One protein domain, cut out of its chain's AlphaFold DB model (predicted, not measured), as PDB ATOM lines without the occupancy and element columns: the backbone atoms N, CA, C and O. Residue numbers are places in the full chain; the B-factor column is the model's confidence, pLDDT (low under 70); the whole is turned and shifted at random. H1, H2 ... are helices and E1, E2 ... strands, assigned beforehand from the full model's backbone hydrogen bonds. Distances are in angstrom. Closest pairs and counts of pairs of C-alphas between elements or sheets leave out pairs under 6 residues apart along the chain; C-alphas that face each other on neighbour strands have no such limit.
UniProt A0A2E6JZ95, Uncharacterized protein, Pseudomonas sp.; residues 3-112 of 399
ATOM      1  N   PHE A   3     -10.171 -45.231  14.806       97.19
ATOM      2  CA  PHE A   3     -11.475 -45.028  14.174       97.19
ATOM      3  C   PHE A   3     -12.555 -44.679  15.190       97.19
ATOM      4  O   PHE A   3     -12.616 -45.261  16.271       97.19
ATOM      5  N   TYR A   4     -13.456 -43.788  14.807       97.38
ATOM      6  CA  TYR A   4     -14.675 -43.466  15.530       97.38
ATOM      7  C   TYR A   4     -15.877 -44.054  14.797       97.38
ATOM      8  O   TYR A   4     -16.071 -43.782  13.615       97.38
ATOM      9  N   ALA A   5     -16.699 -44.844  15.482       96.81
ATOM     10  CA  ALA A   5     -17.941 -45.359  14.918       96.81
ATOM     11  C   ALA A   5     -19.019 -44.267  14.920       96.81
ATOM     12  O   ALA A   5     -19.745 -44.097  15.901       96.81
ATOM     13  N   GLN A   6     -19.109 -43.535  13.808       95.38
ATOM     14  CA  GLN A   6     -20.057 -42.443  13.613       95.38
ATOM     15  C   GLN A   6     -21.502 -42.939  13.581       95.38
ATOM     16  O   GLN A   6     -22.360 -42.254  14.127       95.38
ATOM     17  N   GLN A   7     -21.746 -44.094  12.956       93.44
ATOM     18  CA  GLN A   7     -23.065 -44.721  12.863       93.44
ATOM     19  C   GLN A   7     -22.938 -46.245  12.856       93.44
ATOM     20  O   GLN A   7     -22.026 -46.778  12.210       93.44
ATOM     21  N   VAL A   8     -23.858 -46.947  13.523       92.94
ATOM     22  CA  VAL A   8     -23.968 -48.412  13.445       92.94
ATOM     23  C   VAL A   8     -25.423 -48.847  13.253       92.94
ATOM     24  O   VAL A   8     -26.202 -48.919  14.200       92.94
ATOM     25  N   ASP A   9     -25.759 -49.253  12.031       90.56
ATOM     26  CA  ASP A   9     -27.121 -49.591  11.623       90.56
ATOM     27  C   ASP A   9     -27.298 -51.100  11.473       90.56
ATOM     28  O   ASP A   9     -26.612 -51.752  10.687       90.56
ATOM     29  N   LYS A  10     -28.252 -51.695  12.192       88.38
ATOM     30  CA  LYS A  10     -28.615 -53.100  11.967       88.38
ATOM     31  C   LYS A  10     -29.385 -53.221  10.651       88.38
ATOM     32  O   LYS A  10     -30.423 -52.588  10.484       88.38
ATOM     33  N   LYS A  11     -28.930 -54.081   9.738       86.81
ATOM     34  CA  LYS A  11     -29.600 -54.269   8.443       86.81
ATOM     35  C   LYS A  11     -30.907 -55.044   8.623       86.81
ATOM     36  O   LYS A  11     -30.923 -56.128   9.214       86.81
ATOM     37  N   VAL A  12     -31.996 -54.512   8.070       79.50
ATOM     38  CA  VAL A  12     -33.330 -55.129   8.131       79.50
ATOM     39  C   VAL A  12     -33.290 -56.549   7.558       79.50
ATOM     40  O   VAL A  12     -32.707 -56.794   6.505       79.50
ATOM     41  N   GLY A  13     -33.888 -57.501   8.277       81.81
ATOM     42  CA  GLY A  13     -33.999 -58.893   7.830       81.81
ATOM     43  C   GLY A  13     -32.695 -59.701   7.845       81.81
ATOM     44  O   GLY A  13     -32.706 -60.852   7.415       81.81
ATOM     45  N   THR A  14     -31.580 -59.157   8.351       84.94
ATOM     46  CA  THR A  14     -30.304 -59.889   8.438       84.94
ATOM     47  C   THR A  14     -29.654 -59.758   9.819       84.94
ATOM     48  O   THR A  14     -30.044 -58.936  10.648       84.94
ATOM     49  N   ALA A  15     -28.640 -60.586  10.081       84.75
ATOM     50  CA  ALA A  15     -27.780 -60.446  11.258       84.75
ATOM     51  C   ALA A  15     -26.636 -59.428  11.053       84.75
ATOM     52  O   ALA A  15     -25.847 -59.212  11.972       84.75
ATOM     53  N   GLY A  16     -26.522 -58.844   9.854       91.81
ATOM     54  CA  GLY A  16     -25.466 -57.906   9.491       91.81
ATOM     55  C   GLY A  16     -25.744 -56.473   9.933       91.81
ATOM     56  O   GLY A  16     -26.871 -56.100  10.265       91.81
ATOM     57  N   TYR A  17     -24.685 -55.672   9.915       93.56
ATOM     58  CA  TYR A  17     -24.693 -54.264  10.283       93.56
ATOM     59  C   TYR A  17     -24.015 -53.449   9.188       93.56
ATOM     60  O   TYR A  17     -23.048 -53.926   8.594       93.56
ATOM     61  N   SER A  18     -24.511 -52.237   8.965       94.31
ATOM     62  CA  SER A  18     -23.844 -51.183   8.212       94.31
ATOM     63  C   SER A  18     -23.162 -50.238   9.193       94.31
ATOM     64  O   SER A  18     -23.742 -49.883  10.217       94.31
ATOM     65  N   VAL A  19     -21.918 -49.864   8.928       96.06
ATOM     66  CA  VAL A  19     -21.120 -49.016   9.819       96.06
ATOM     67  C   VAL A  19     -20.542 -47.872   9.024       96.06
ATOM     68  O   VAL A  19     -20.043 -48.075   7.921       96.06
ATOM     69  N   ILE A  20     -20.562 -46.687   9.626       97.31
ATOM     70  CA  ILE A  20     -19.790 -45.540   9.165       97.31
ATOM     71  C   ILE A  20     -18.707 -45.266  10.201       97.31
ATOM     72  O   ILE A  20     -19.010 -45.012  11.369       97.31
ATOM     73  N   LEU A  21     -17.450 -45.335   9.772       97.69
ATOM     74  CA  LEU A  21     -16.296 -44.945  10.570       97.69
ATOM     75  C   LEU A  21     -15.787 -43.586  10.113       97.69
ATOM     76  O   LEU A  21     -15.683 -43.348   8.917       97.69
ATOM     77  N   ASP A  22     -15.399 -42.736  11.052       98.00
ATOM     78  CA  ASP A  22     -14.535 -41.586  10.791       98.00
ATOM     79  C   ASP A  22     -13.149 -41.845  11.396       98.00
ATOM     80  O   ASP A  22     -12.991 -42.673  12.294       98.00
ATOM     81  N   THR A  23     -12.133 -41.148  10.909       97.06
ATOM     82  CA  THR A  23     -10.754 -41.236  11.410       97.06
ATOM     83  C   THR A  23     -10.394 -39.984  12.192       97.06
ATOM     84  O   THR A  23     -11.097 -38.974  12.121       97.06
ATOM     85  N   ALA A  24      -9.299 -40.003  12.954       94.88
ATOM     86  CA  ALA A  24      -8.850 -38.796  13.643       94.88
ATOM     87  C   ALA A  24      -8.252 -37.772  12.666       94.88
ATOM     88  O   ALA A  24      -8.285 -36.563  12.930       94.88
ATOM     89  N   ARG A  25      -7.693 -38.241  11.544       95.19
ATOM     90  CA  ARG A  25      -7.088 -37.423  10.485       95.19
ATOM     91  C   ARG A  25      -7.417 -38.002   9.111       95.19
ATOM     92  O   ARG A  25      -7.278 -39.200   8.914       95.19
ATOM     93  N   LEU A  26      -7.685 -37.141   8.123       95.88
ATOM     94  CA  LEU A  26      -7.885 -37.565   6.726       95.88
ATOM     95  C   LEU A  26      -6.732 -38.448   6.207       95.88
ATOM     96  O   LEU A  26      -6.969 -39.397   5.468       95.88
ATOM     97  N   ALA A  27      -5.498 -38.178   6.642       95.88
ATOM     98  CA  ALA A  27      -4.330 -38.985   6.298       95.88
ATOM     99  C   ALA A  27      -4.474 -40.472   6.681       95.88
ATOM    100  O   ALA A  27      -3.995 -41.320   5.941       95.88
ATOM    101  N   GLU A  28      -5.161 -40.793   7.780       96.44
ATOM    102  CA  GLU A  28      -5.401 -42.176   8.220       96.44
ATOM    103  C   GLU A  28      -6.442 -42.864   7.330       96.44
ATOM    104  O   GLU A  28      -6.306 -44.042   7.012       96.44
ATOM    105  N   THR A  29      -7.451 -42.122   6.856       97.06
ATOM    106  CA  THR A  29      -8.376 -42.624   5.829       97.06
ATOM    107  C   THR A  29      -7.611 -42.942   4.546       97.06
ATOM    108  O   THR A  29      -7.787 -44.018   3.990       97.06
ATOM    109  N   LEU A  30      -6.730 -42.039   4.100       96.94
ATOM    110  CA  LEU A  30      -5.907 -42.238   2.900       96.94
ATOM    111  C   LEU A  30      -4.914 -43.398   3.047       96.94
ATOM    112  O   LEU A  30      -4.657 -44.116   2.083       96.94
ATOM    113  N   GLU A  31      -4.343 -43.578   4.236       96.94
ATOM    114  CA  GLU A  31      -3.469 -44.703   4.566       96.94
ATOM    115  C   GLU A  31      -4.217 -46.034   4.460       96.94
ATOM    116  O   GLU A  31      -3.759 -46.919   3.735       96.94
ATOM    117  N   LEU A  32      -5.402 -46.139   5.071       97.81
ATOM    118  CA  LEU A  32      -6.244 -47.327   4.941       97.81
ATOM    119  C   LEU A  32      -6.677 -47.552   3.485       97.81
ATOM    120  O   LEU A  32      -6.554 -48.662   2.981       97.81
ATOM    121  N   SER A  33      -7.135 -46.519   2.777       97.56
ATOM    122  CA  SER A  33      -7.500 -46.627   1.359       97.56
ATOM    123  C   SER A  33      -6.351 -47.195   0.520       97.56
ATOM    124  O   SER A  33      -6.572 -48.095  -0.287       97.56
ATOM    125  N   ARG A  34      -5.112 -46.734   0.746       97.25
ATOM    126  CA  ARG A  34      -3.918 -47.258   0.066       97.25
ATOM    127  C   ARG A  34      -3.651 -48.720   0.419       97.25
ATOM    128  O   ARG A  34      -3.390 -49.512  -0.483       97.25
ATOM    129  N   LEU A  35      -3.744 -49.085   1.702       97.12
ATOM    130  CA  LEU A  35      -3.606 -50.473   2.162       97.12
ATOM    131  C   LEU A  35      -4.615 -51.403   1.466       97.12
ATOM    132  O   LEU A  35      -4.295 -52.549   1.161       97.12
ATOM    133  N   LEU A  36      -5.810 -50.889   1.176       97.56
ATOM    134  CA  LEU A  36      -6.912 -51.611   0.542       97.56
ATOM    135  C   LEU A  36      -6.939 -51.514  -0.994       97.56
ATOM    136  O   LEU A  36      -7.909 -51.949  -1.618       97.56
ATOM    137  N   GLY A  37      -5.887 -50.965  -1.608       95.94
ATOM    138  CA  GLY A  37      -5.723 -50.946  -3.061       95.94
ATOM    139  C   GLY A  37      -6.466 -49.824  -3.790       95.94
ATOM    140  O   GLY A  37      -6.802 -49.996  -4.961       95.94
ATOM    141  N   ALA A  38      -6.724 -48.689  -3.133       96.62
ATOM    142  CA  ALA A  38      -7.206 -47.480  -3.805       96.62
ATOM    143  C   ALA A  38      -6.270 -47.054  -4.949       96.62
ATOM    144  O   ALA A  38      -5.050 -47.207  -4.851       96.62
ATOM    145  N   SER A  39      -6.837 -46.489  -6.017       95.88
ATOM    146  CA  SER A  39      -6.041 -45.972  -7.131       95.88
ATOM    147  C   SER A  39      -5.320 -44.671  -6.754       95.88
ATOM    148  O   SER A  39      -5.738 -43.951  -5.847       95.88
ATOM    149  N   GLU A  40      -4.249 -44.326  -7.475       94.81
ATOM    150  CA  GLU A  40      -3.568 -43.035  -7.284       94.81
ATOM    151  C   GLU A  40      -4.499 -41.841  -7.555       94.81
ATOM    152  O   GLU A  40      -4.369 -40.807  -6.906       94.81
ATOM    153  N   GLU A  41      -5.476 -41.989  -8.456       93.50
ATOM    154  CA  GLU A  41      -6.504 -40.972  -8.712       93.50
ATOM    155  C   GLU A  41      -7.396 -40.753  -7.477       93.50
ATOM    156  O   GLU A  41      -7.596 -39.615  -7.047       93.50
ATOM    157  N   ASP A  42      -7.847 -41.835  -6.832       92.25
ATOM    158  CA  ASP A  42      -8.654 -41.761  -5.604       92.25
ATOM    159  C   ASP A  42      -7.881 -41.122  -4.440       92.25
ATOM    160  O   ASP A  42      -8.442 -40.386  -3.617       92.25
ATOM    161  N   LEU A  43      -6.582 -41.418  -4.344       92.25
ATOM    162  CA  LEU A  43      -5.700 -40.876  -3.313       92.25
ATOM    163  C   LEU A  43      -5.349 -39.403  -3.565       92.25
ATOM    164  O   LEU A  43      -5.199 -38.652  -2.601       92.25
ATOM    165  N   ALA A  44      -5.249 -38.990  -4.831       91.25
ATOM    166  CA  ALA A  44      -4.978 -37.612  -5.238       91.25
ATOM    167  C   ALA A  44      -6.228 -36.711  -5.251       91.25
ATOM    168  O   ALA A  44      -6.098 -35.497  -5.394       91.25
ATOM    169  N   SER A  45      -7.427 -37.281  -5.097       89.88
ATOM    170  CA  SER A  45      -8.689 -36.536  -5.069       89.88
ATOM    171  C   SER A  45      -8.708 -35.437  -3.999       89.88
ATOM    172  O   SER A  45      -8.437 -35.696  -2.822       89.88
ATOM    173  N   GLU A  46      -9.146 -34.235  -4.392       89.62
ATOM    174  CA  GLU A  46      -9.364 -33.079  -3.506       89.62
ATOM    175  C   GLU A  46     -10.576 -33.238  -2.571       89.62
ATOM    176  O   GLU A  46     -10.865 -32.356  -1.760       89.62
ATOM    177  N   ASN A  47     -11.309 -34.353  -2.659       89.06
ATOM    178  CA  ASN A  47     -12.404 -34.628  -1.741       89.06
ATOM    179  C   ASN A  47     -11.877 -34.653  -0.294       89.06
ATOM    180  O   ASN A  47     -11.002 -35.443   0.045       89.06
ATOM    181  N   LEU A  48     -12.425 -33.805   0.576       93.06
ATOM    182  CA  LEU A  48     -12.025 -33.719   1.986       93.06
ATOM    183  C   LEU A  48     -12.839 -34.641   2.906       93.06
ATOM    184  O   LEU A  48     -12.627 -34.640   4.122       93.06
ATOM    185  N   ALA A  49     -13.791 -35.401   2.360       95.88
ATOM    186  CA  ALA A  49     -14.490 -36.454   3.078       95.88
ATOM    187  C   ALA A  49     -13.496 -37.472   3.661       95.88
ATOM    188  O   ALA A  49     -12.509 -37.840   3.012       95.88
ATOM    189  N   SER A  50     -13.763 -37.921   4.887       96.81
ATOM    190  CA  SER A  50     -12.890 -38.828   5.645       96.81
ATOM    191  C   SER A  50     -13.584 -40.109   6.092       96.81
ATOM    192  O   SER A  50     -12.891 -41.056   6.466       96.81
ATOM    193  N   MET A  51     -14.919 -40.167   6.048       98.12
ATOM    194  CA  MET A  51     -15.650 -41.314   6.567       98.12
ATOM    195  C   MET A  51     -15.645 -42.490   5.589       98.12
ATOM    196  O   MET A  51     -15.650 -42.314   4.369       98.12
ATOM    197  N   LEU A  52     -15.672 -43.699   6.137       98.12
ATOM    198  CA  LEU A  52     -15.698 -44.956   5.404       98.12
ATOM    199  C   LEU A  52     -16.936 -45.751   5.801       98.12
ATOM    200  O   LEU A  52     -17.207 -45.915   6.992       98.12
ATOM    201  N   ARG A  53     -17.670 -46.263   4.814       97.56
ATOM    202  CA  ARG A  53     -18.844 -47.115   5.044       97.56
ATOM    203  C   ARG A  53     -18.522 -48.573   4.760       97.56
ATOM    204  O   ARG A  53     -17.836 -48.858   3.790       97.56
ATOM    205  N   PHE A  54     -19.057 -49.504   5.538       96.69
ATOM    206  CA  PHE A  54     -19.025 -50.921   5.176       96.69
ATOM    207  C   PHE A  54     -20.152 -51.706   5.823       96.69
ATOM    208  O   PHE A  54     -20.678 -51.326   6.867       96.69
ATOM    209  N   ASP A  55     -20.455 -52.854   5.229       95.62
ATOM    210  CA  ASP A  55     -21.334 -53.847   5.823       95.62
ATOM    211  C   ASP A  55     -20.523 -55.029   6.352       95.62
ATOM    212  O   ASP A  55     -19.554 -55.467   5.731       95.62
ATOM    213  N   TYR A  56     -20.931 -55.585   7.489       95.00
ATOM    214  CA  TYR A  56     -20.290 -56.773   8.047       95.00
ATOM    215  C   TYR A  56     -21.247 -57.606   8.900       95.00
ATOM    216  O   TYR A  56     -22.312 -57.153   9.327       95.00
ATOM    217  N   LEU A  57     -20.846 -58.845   9.181       94.31
ATOM    218  CA  LEU A  57     -21.507 -59.712  10.149       94.31
ATOM    219  C   LEU A  57     -20.707 -59.698  11.462       94.31
ATOM    220  O   LEU A  57     -19.529 -60.063  11.446       94.31
ATOM    221  N   PRO A  58     -21.282 -59.304  12.608       92.25
ATOM    222  CA  PRO A  58     -20.552 -59.319  13.863       92.25
ATOM    223  C   PRO A  58     -20.360 -60.732  14.396       92.25
ATOM    224  O   PRO A  58     -21.176 -61.641  14.204       92.25
ATOM    225  N   ASP A  59     -19.272 -60.898  15.137       89.94
ATOM    226  CA  ASP A  59     -19.085 -62.056  15.989       89.94
ATOM    227  C   ASP A  59     -19.931 -61.918  17.259       89.94
ATOM    228  O   ASP A  59     -19.529 -61.289  18.234       89.94
ATOM    229  N   SER A  60     -21.147 -62.470  17.242       85.38
ATOM    230  CA  SER A  60     -22.066 -62.407  18.387       85.38
ATOM    231  C   SER A  60     -22.364 -60.949  18.800       85.38
ATOM    232  O   SER A  60     -22.707 -60.127  17.951       85.38
ATOM    233  N   TYR A  61     -22.244 -60.609  20.086       78.25
ATOM    234  CA  TYR A  61     -22.429 -59.261  20.643       78.25
ATOM    235  C   TYR A  61     -21.165 -58.375  20.578       78.25
ATOM    236  O   TYR A  61     -21.130 -57.300  21.181       78.25
ATOM    237  N   PHE A  62     -20.124 -58.799  19.852       84.81
ATOM    238  CA  PHE A  62     -18.823 -58.121  19.762       84.81
ATOM    239  C   PHE A  62     -18.691 -57.153  18.570       84.81
ATOM    240  O   PHE A  62     -17.594 -56.935  18.042       84.81
ATOM    241  N   GLY A  63     -19.809 -56.578  18.126       89.25
ATOM    242  CA  GLY A  63     -19.845 -55.609  17.030       89.25
ATOM    243  C   GLY A  63     -19.331 -54.212  17.399       89.25
ATOM    244  O   GLY A  63     -19.047 -53.908  18.564       89.25
ATOM    245  N   CYS A  64     -19.238 -53.353  16.382       93.06
ATOM    246  CA  CYS A  64     -19.116 -51.908  16.542       93.06
ATOM    247  C   CYS A  64     -20.256 -51.361  17.403       93.06
ATOM    248  O   CYS A  64     -21.393 -51.830  17.347       93.06
ATOM    249  N   ARG A  65     -19.936 -50.341  18.186       92.56
ATOM    250  CA  ARG A  65     -20.849 -49.582  19.026       92.56
ATOM    251  C   ARG A  65     -20.763 -48.147  18.562       92.56
ATOM    252  O   ARG A  65     -19.674 -47.583  18.514       92.56
ATOM    253  N   GLU A  66     -21.906 -47.585  18.224       92.56
ATOM    254  CA  GLU A  66     -22.003 -46.186  17.851       92.56
ATOM    255  C   GLU A  66     -21.445 -45.276  18.953       92.56
ATOM    256  O   GLU A  66     -21.521 -45.592  20.146       92.56
ATOM    257  N   GLY A  67     -20.806 -44.181  18.549       92.50
ATOM    258  CA  GLY A  67     -20.183 -43.231  19.465       92.50
ATOM    259  C   GLY A  67     -18.912 -43.736  20.157       92.50
ATOM    260  O   GLY A  67     -18.458 -43.125  21.124       92.50
ATOM    261  N   SER A  68     -18.345 -44.861  19.710       94.56
ATOM    262  CA  SER A  68     -17.171 -45.483  20.334       94.56
ATOM    263  C   SER A  68     -15.919 -45.396  19.467       94.56
ATOM    264  O   SER A  68     -15.992 -45.387  18.238       94.56
ATOM    265  N   TRP A  69     -14.761 -45.377  20.129       96.44
ATOM    266  CA  TRP A  69     -13.449 -45.360  19.491       96.44
ATOM    267  C   TRP A  69     -12.826 -46.753  19.433       96.44
ATOM    268  O   TRP A  69     -12.949 -47.540  20.374       96.44
ATOM    269  N   TYR A  70     -12.114 -47.025  18.344       97.19
ATOM    270  CA  TYR A  70     -11.461 -48.295  18.068       97.19
ATOM    271  C   TYR A  70     -10.031 -48.089  17.578       97.19
ATOM    272  O   TYR A  70      -9.806 -47.361  16.615       97.19
ATOM    273  N   GLU A  71      -9.076 -48.775  18.193       96.88
ATOM    274  CA  GLU A  71      -7.710 -48.899  17.692       96.88
ATOM    275  C   GLU A  71      -7.572 -50.234  16.950       96.88
ATOM    276  O   GLU A  71      -7.435 -51.306  17.544       96.88
ATOM    277  N   ILE A  72      -7.692 -50.165  15.625       96.25
ATOM    278  CA  ILE A  72      -7.756 -51.334  14.748       96.25
ATOM    279  C   ILE A  72      -6.409 -51.473  14.030       96.25
ATOM    280  O   ILE A  72      -6.002 -50.527  13.344       96.25
ATOM    281  N   PRO A  73      -5.702 -52.605  14.188       96.00
ATOM    282  CA  PRO A  73      -4.406 -52.816  13.564       96.00
ATOM    283  C   PRO A  73      -4.568 -53.209  12.088       96.00
ATOM    284  O   PRO A  73      -5.650 -53.625  11.665       96.00
ATOM    285  N   ASP A  74      -3.505 -53.064  11.305       95.88
ATOM    286  CA  ASP A  74      -3.552 -53.203   9.846       95.88
ATOM    287  C   ASP A  74      -3.965 -54.616   9.411       95.88
ATOM    288  O   ASP A  74      -4.736 -54.773   8.464       95.88
ATOM    289  N   GLU A  75      -3.578 -55.644  10.175       95.75
ATOM    290  CA  GLU A  75      -3.894 -57.048   9.882       95.75
ATOM    291  C   GLU A  75      -5.406 -57.335   9.946       95.75
ATOM    292  O   GLU A  75      -5.905 -58.294   9.359       95.75
ATOM    293  N   PHE A  76      -6.187 -56.497  10.641       95.94
ATOM    294  CA  PHE A  76      -7.649 -56.622  10.660       95.94
ATOM    295  C   PHE A  76      -8.274 -56.388   9.276       95.94
ATOM    296  O   PHE A  76      -9.333 -56.952   8.956       95.94
ATOM    297  N   TRP A  77      -7.623 -55.539   8.481       95.94
ATOM    298  CA  TRP A  77      -8.068 -55.074   7.175       95.94
ATOM    299  C   TRP A  77      -7.578 -55.963   6.027       95.94
ATOM    300  O   TRP A  77      -7.958 -55.748   4.878       95.94
ATOM    301  N   GLU A  78      -6.807 -57.012   6.320       94.19
ATOM    302  CA  GLU A  78      -6.386 -57.987   5.316       94.19
ATOM    303  C   GLU A  78      -7.589 -58.610   4.589       94.19
ATOM    304  O   GLU A  78      -8.554 -59.091   5.196       94.19
ATOM    305  N   GLY A  79      -7.527 -58.590   3.256       94.62
ATOM    306  CA  GLY A  79      -8.565 -59.131   2.377       94.62
ATOM    307  C   GLY A  79      -9.822 -58.268   2.245       94.62
ATOM    308  O   GLY A  79     -10.773 -58.708   1.601       94.62
ATOM    309  N   TRP A  80      -9.854 -57.072   2.838       97.88
ATOM    310  CA  TRP A  80     -10.889 -56.086   2.536       97.88
ATOM    311  C   TRP A  80     -10.593 -55.397   1.202       97.88
ATOM    312  O   TRP A  80      -9.439 -55.296   0.788       97.88
ATOM    313  N   GLY A  81     -11.638 -54.921   0.531       97.50
ATOM    314  CA  GLY A  81     -11.510 -54.055  -0.639       97.50
ATOM    315  C   GLY A  81     -11.920 -52.622  -0.326       97.50
ATOM    316  O   GLY A  81     -12.658 -52.373   0.630       97.50
ATOM    317  N   TYR A  82     -11.465 -51.690  -1.158       97.94
ATOM    318  CA  TYR A  82     -11.853 -50.285  -1.122       97.94
ATOM    319  C   TYR A  82     -12.476 -49.859  -2.452       97.94
ATOM    320  O   TYR A  82     -11.983 -50.202  -3.526       97.94
ATOM    321  N   HIS A  83     -13.540 -49.068  -2.360       96.75
ATOM    322  CA  HIS A  83     -14.185 -48.403  -3.482       96.75
ATOM    323  C   HIS A  83     -14.368 -46.928  -3.132       96.75
ATOM    324  O   HIS A  83     -14.993 -46.613  -2.121       96.75
ATOM    325  N   ALA A  84     -13.825 -46.014  -3.935       96.31
ATOM    326  CA  ALA A  84     -14.066 -44.592  -3.726       96.31
ATOM    327  C   ALA A  84     -15.544 -44.254  -3.962       96.31
ATOM    328  O   ALA A  84     -16.185 -44.793  -4.866       96.31
ATOM    329  N   VAL A  85     -16.081 -43.353  -3.140       95.62
ATOM    330  CA  VAL A  85     -17.417 -42.793  -3.346       95.62
ATOM    331  C   VAL A  85     -17.331 -41.720  -4.426       95.62
ATOM    332  O   VAL A  85     -16.493 -40.820  -4.352       95.62
ATOM    333  N   ASP A  86     -18.222 -41.808  -5.415       91.31
ATOM    334  CA  ASP A  86     -18.401 -40.772  -6.433       91.31
ATOM    335  C   ASP A  86     -18.701 -39.423  -5.741       91.31
ATOM    336  O   ASP A  86     -19.605 -39.367  -4.902       91.31
ATOM    337  N   PRO A  87     -17.999 -38.322  -6.070       86.44
ATOM    338  CA  PRO A  87     -18.289 -36.989  -5.530       86.44
ATOM    339  C   PRO A  87     -19.728 -36.496  -5.751       86.44
ATOM    340  O   PRO A  87     -20.166 -35.553  -5.092       86.44
ATOM    341  N   THR A  88     -20.457 -37.109  -6.681       90.50
ATOM    342  CA  THR A  88     -21.876 -36.866  -6.971       90.50
ATOM    343  C   THR A  88     -22.802 -37.950  -6.412       90.50
ATOM    344  O   THR A  88     -24.015 -37.873  -6.574       90.50
ATOM    345  N   GLY A  89     -22.247 -38.953  -5.732       93.25
ATOM    346  CA  GLY A  89     -22.981 -40.055  -5.125       93.25
ATOM    347  C   GLY A  89     -23.550 -39.737  -3.732       93.25
ATOM    348  O   GLY A  89     -23.152 -38.751  -3.097       93.25
ATOM    349  N   PRO A  90     -24.458 -40.589  -3.218       94.12
ATOM    350  CA  PRO A  90     -25.033 -40.470  -1.876       94.12
ATOM    351  C   PRO A  90     -23.980 -40.381  -0.765       94.12
ATOM    352  O   PRO A  90     -23.040 -41.174  -0.718       94.12
ATOM    353  N   GLY A  91     -24.150 -39.435   0.159       94.19
ATOM    354  CA  GLY A  91     -23.269 -39.255   1.315       94.19
ATOM    355  C   GLY A  91     -21.906 -38.631   0.996       94.19
ATOM    356  O   GLY A  91     -21.085 -38.486   1.899       94.19
ATOM    357  N   SER A  92     -21.658 -38.208  -0.248       94.75
ATOM    358  CA  SER A  92     -20.380 -37.634  -0.722       94.75
ATOM    359  C   SER A  92     -19.899 -36.382   0.029       94.75
ATOM    360  O   SER A  92     -18.748 -35.975  -0.119       94.75
ATOM    361  N   VAL A  93     -20.735 -35.768   0.876       95.31
ATOM    362  CA  VAL A  93     -20.324 -34.680   1.786       95.31
ATOM    363  C   VAL A  93     -19.338 -35.160   2.862       95.31
ATOM    364  O   VAL A  93     -18.423 -34.417   3.239       95.31
ATOM    365  N   PHE A  94     -19.506 -36.393   3.347       95.69
ATOM    366  CA  PHE A  94     -18.739 -36.955   4.467       95.69
ATOM    367  C   PHE A  94     -18.119 -38.324   4.167       95.69
ATOM    368  O   PHE A  94     -17.070 -38.628   4.740       95.69
ATOM    369  N   LEU A  95     -18.700 -39.125   3.266       97.25
ATOM    370  CA  LEU A  95     -18.151 -40.407   2.825       97.25
ATOM    371  C   LEU A  95     -17.067 -40.210   1.769       97.25
ATOM    372  O   LEU A  95     -17.280 -39.573   0.738       97.25
ATOM    373  N   ARG A  96     -15.905 -40.810   2.022       96.44
ATOM    374  CA  ARG A  96     -14.813 -40.921   1.056       96.44
ATOM    375  C   ARG A  96     -14.881 -42.216   0.262       96.44
ATOM    376  O   ARG A  96     -14.565 -42.233  -0.923       96.44
ATOM    377  N   GLY A  97     -15.242 -43.305   0.930       96.94
ATOM    378  CA  GLY A  97     -15.149 -44.634   0.353       96.94
ATOM    379  C   GLY A  97     -16.015 -45.659   1.059       96.94
ATOM    380  O   GLY A  97     -16.454 -45.480   2.197       96.94
ATOM    381  N   GLU A  98     -16.231 -46.756   0.356       97.56
ATOM    382  CA  GLU A  98     -16.924 -47.939   0.826       97.56
ATOM    383  C   GLU A  98     -15.942 -49.102   0.896       97.56
ATOM    384  O   GLU A  98     -15.148 -49.314  -0.023       97.56
ATOM    385  N   LEU A  99     -15.983 -49.854   1.993       97.88
ATOM    386  CA  LEU A  99     -15.148 -51.027   2.178       97.88
ATOM    387  C   LEU A  99     -15.976 -52.288   1.962       97.88
ATOM    388  O   LEU A  99     -17.079 -52.432   2.497       97.88
ATOM    389  N   SER A 100     -15.414 -53.235   1.222       96.62
ATOM    390  CA  SER A 100     -15.973 -54.575   1.090       96.62
ATOM    391  C   SER A 100     -15.292 -55.500   2.094       96.62
ATOM    392  O   SER A 100     -14.111 -55.822   1.978       96.62
ATOM    393  N   ALA A 101     -16.035 -55.914   3.123       93.56
ATOM    394  CA  ALA A 101     -15.528 -56.864   4.103       93.56
ATOM    395  C   ALA A 101     -15.438 -58.271   3.481       93.56
ATOM    396  O   ALA A 101     -16.400 -58.715   2.842       93.56
ATOM    397  N   PRO A 102     -14.343 -59.023   3.699       91.50
ATOM    398  CA  PRO A 102     -14.307 -60.423   3.311       91.50
ATOM    399  C   PRO A 102     -15.347 -61.201   4.126       91.50
ATOM    400  O   PRO A 102     -15.677 -60.833   5.260       91.50
ATOM    401  N   GLY A 103     -15.857 -62.292   3.551       88.44
ATOM    402  CA  GLY A 103     -16.866 -63.126   4.198       88.44
ATOM    403  C   GLY A 103     -16.450 -63.601   5.599       88.44
ATOM    404  O   GLY A 103     -15.270 -63.757   5.906       88.44
ATOM    405  N   GLY A 104     -17.444 -63.859   6.449       90.06
ATOM    406  CA  GLY A 104     -17.241 -64.311   7.826       90.06
ATOM    407  C   GLY A 104     -17.623 -63.262   8.870       90.06
ATOM    408  O   GLY A 104     -18.171 -62.207   8.558       90.06
ATOM    409  N   LYS A 105     -17.381 -63.598  10.140       93.12
ATOM    410  CA  LYS A 105     -17.715 -62.738  11.281       93.12
ATOM    411  C   LYS A 105     -16.533 -61.845  11.656       93.12
ATOM    412  O   LYS A 105     -15.390 -62.292  11.597       93.12
ATOM    413  N   LYS A 106     -16.799 -60.610  12.090       93.75
ATOM    414  CA  LYS A 106     -15.776 -59.678  12.596       93.75
ATOM    415  C   LYS A 106     -16.049 -59.287  14.046       93.75
ATOM    416  O   LYS A 106     -17.190 -59.042  14.435       93.75
ATOM    417  N   ASN A 107     -14.983 -59.210  14.838       93.56
ATOM    418  CA  ASN A 107     -15.016 -58.788  16.236       93.56
ATOM    419  C   ASN A 107     -14.312 -57.434  16.363       93.56
ATOM    420  O   ASN A 107     -13.087 -57.361  16.248       93.56
ATOM    421  N   PHE A 108     -15.093 -56.381  16.592       94.50
ATOM    422  CA  PHE A 108     -14.585 -55.026  16.809       94.50
ATOM    423  C   PHE A 108     -14.371 -54.728  18.293       94.50
ATOM    424  O   PHE A 108     -13.535 -53.898  18.633       94.50
ATOM    425  N   SER A 109     -15.067 -55.413  19.208       92.19
ATOM    426  CA  SER A 109     -14.988 -55.091  20.639       92.19
ATOM    427  C   SER A 109     -13.590 -55.256  21.235       92.19
ATOM    428  O   SER A 109     -13.260 -54.571  22.196       92.19
ATOM    429  N   ARG A 110     -12.768 -56.147  20.670       93.56
ATOM    430  CA  ARG A 110     -11.361 -56.337  21.069       93.56
ATOM    431  C   ARG A 110     -10.456 -55.138  20.749       93.56
ATOM    432  O   ARG A 110      -9.352 -55.071  21.269       93.56
ATOM    433  N   HIS A 111     -10.930 -54.222  19.910       96.06
ATOM    434  CA  HIS A 111     -10.229 -53.009  19.493       96.06
ATOM    435  C   HIS A 111     -10.777 -51.754  20.184       96.06
ATOM    436  O   HIS A 111     -10.322 -50.655  19.893       96.06
ATOM    437  N   LEU A 112     -11.777 -51.887  21.062       96.31
ATOM    438  CA  LEU A 112     -12.405 -50.756  21.741       96.31
ATOM    439  C   LEU A 112     -11.380 -50.014  22.613       96.31
ATOM    440  O   LEU A 112     -10.713 -50.632  23.440       96.31
TER     441      LEU A 112
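AT A GLANCE: This is residues 3 to 112 of the 399 residues of an uncharacterized protein of Pseudomonas sp. (UniProt A0A2E6JZ95). A strongly twisted sheet of six strands forms one wall of the domain, with helix H1 lying slantwise over one face of it, above E3 and E6; this makes two layers, a sheet with a helix on one face. The short helix H2 sits beside H1, and H2 and the short H3 only graze the sheet. The printed part has 110 residues, with six named strands and three named helices in the order E1 E2 H1 H2 E3 E4 H3 E5 E6, and the class is mixed, helices and strands. The sheet runs E4 E1 E2 E3 E6 E5 and is mixed, with E3 and E6 parallel and the other neighbours antiparallel. The whole is compact, with a radius of gyration of the C-alphas of 13.3 A, and spans 38 by 28 by 25 A.

HOW THE PARTS SIT: Strand E3, residues 51 to 58, is parallel to E6, residues 95 to 106, at 15 degrees, with N 99 and O 53 2.8 A apart, within hydrogen-bond range. E6 bends by 105 degrees at residue 103, and N 106 and O 57 are 2.9 A apart. On the other side of E3, E2, residues 17 to 23, is antiparallel to it at 142 degrees, with N 19 and O 54 at 2.8 A. E1, residues 3 to 10, forms a hairpin with E2, with N 4 and O 22 at 2.8 A. Edge strand E4, residues 69 to 71, is antiparallel to E1, with N 70 and O 3 at 2.8 A. The other edge strand, E5, residues 81 to 84, forms a hairpin with E6, with N 83 and O 98 at 2.8 A. H1, residues 26 to 35, has a height over the sheet of 8.5 A and stands at 45 degrees to E3 on the local plane; it lies over E3 and only just over E6, on which 3 of its C-alphas fall. H2, residues 40 to 44, only just touches H1, with 3 pairs of C-alphas within 8 A, the closest those of Leu 30 and Leu 43, 6.4 A. H3, residues 74 to 77, is near E6 and only just apart from H1, at 8.1 A. Every O i to N i+4 pair is within range in H1 and H2; H3 is too short for one.

IN THESE COORDINATES: E6 spans 21.7 A, E3 20.0 A, E1 and E2 19.1 A each, H1 14.3 A. E1 begins at C-alpha 3, (-11.475, -45.028, 14.174), and E6 ends at C-alpha 106, (-15.776, -59.678, 12.596).

THE WHOLE: The C-alphas of Glu 46 and Ser 60 are the two farthest apart, 38.7 A. The printed part has no cut and no long link. No printed residue is under 70 in pLDDT.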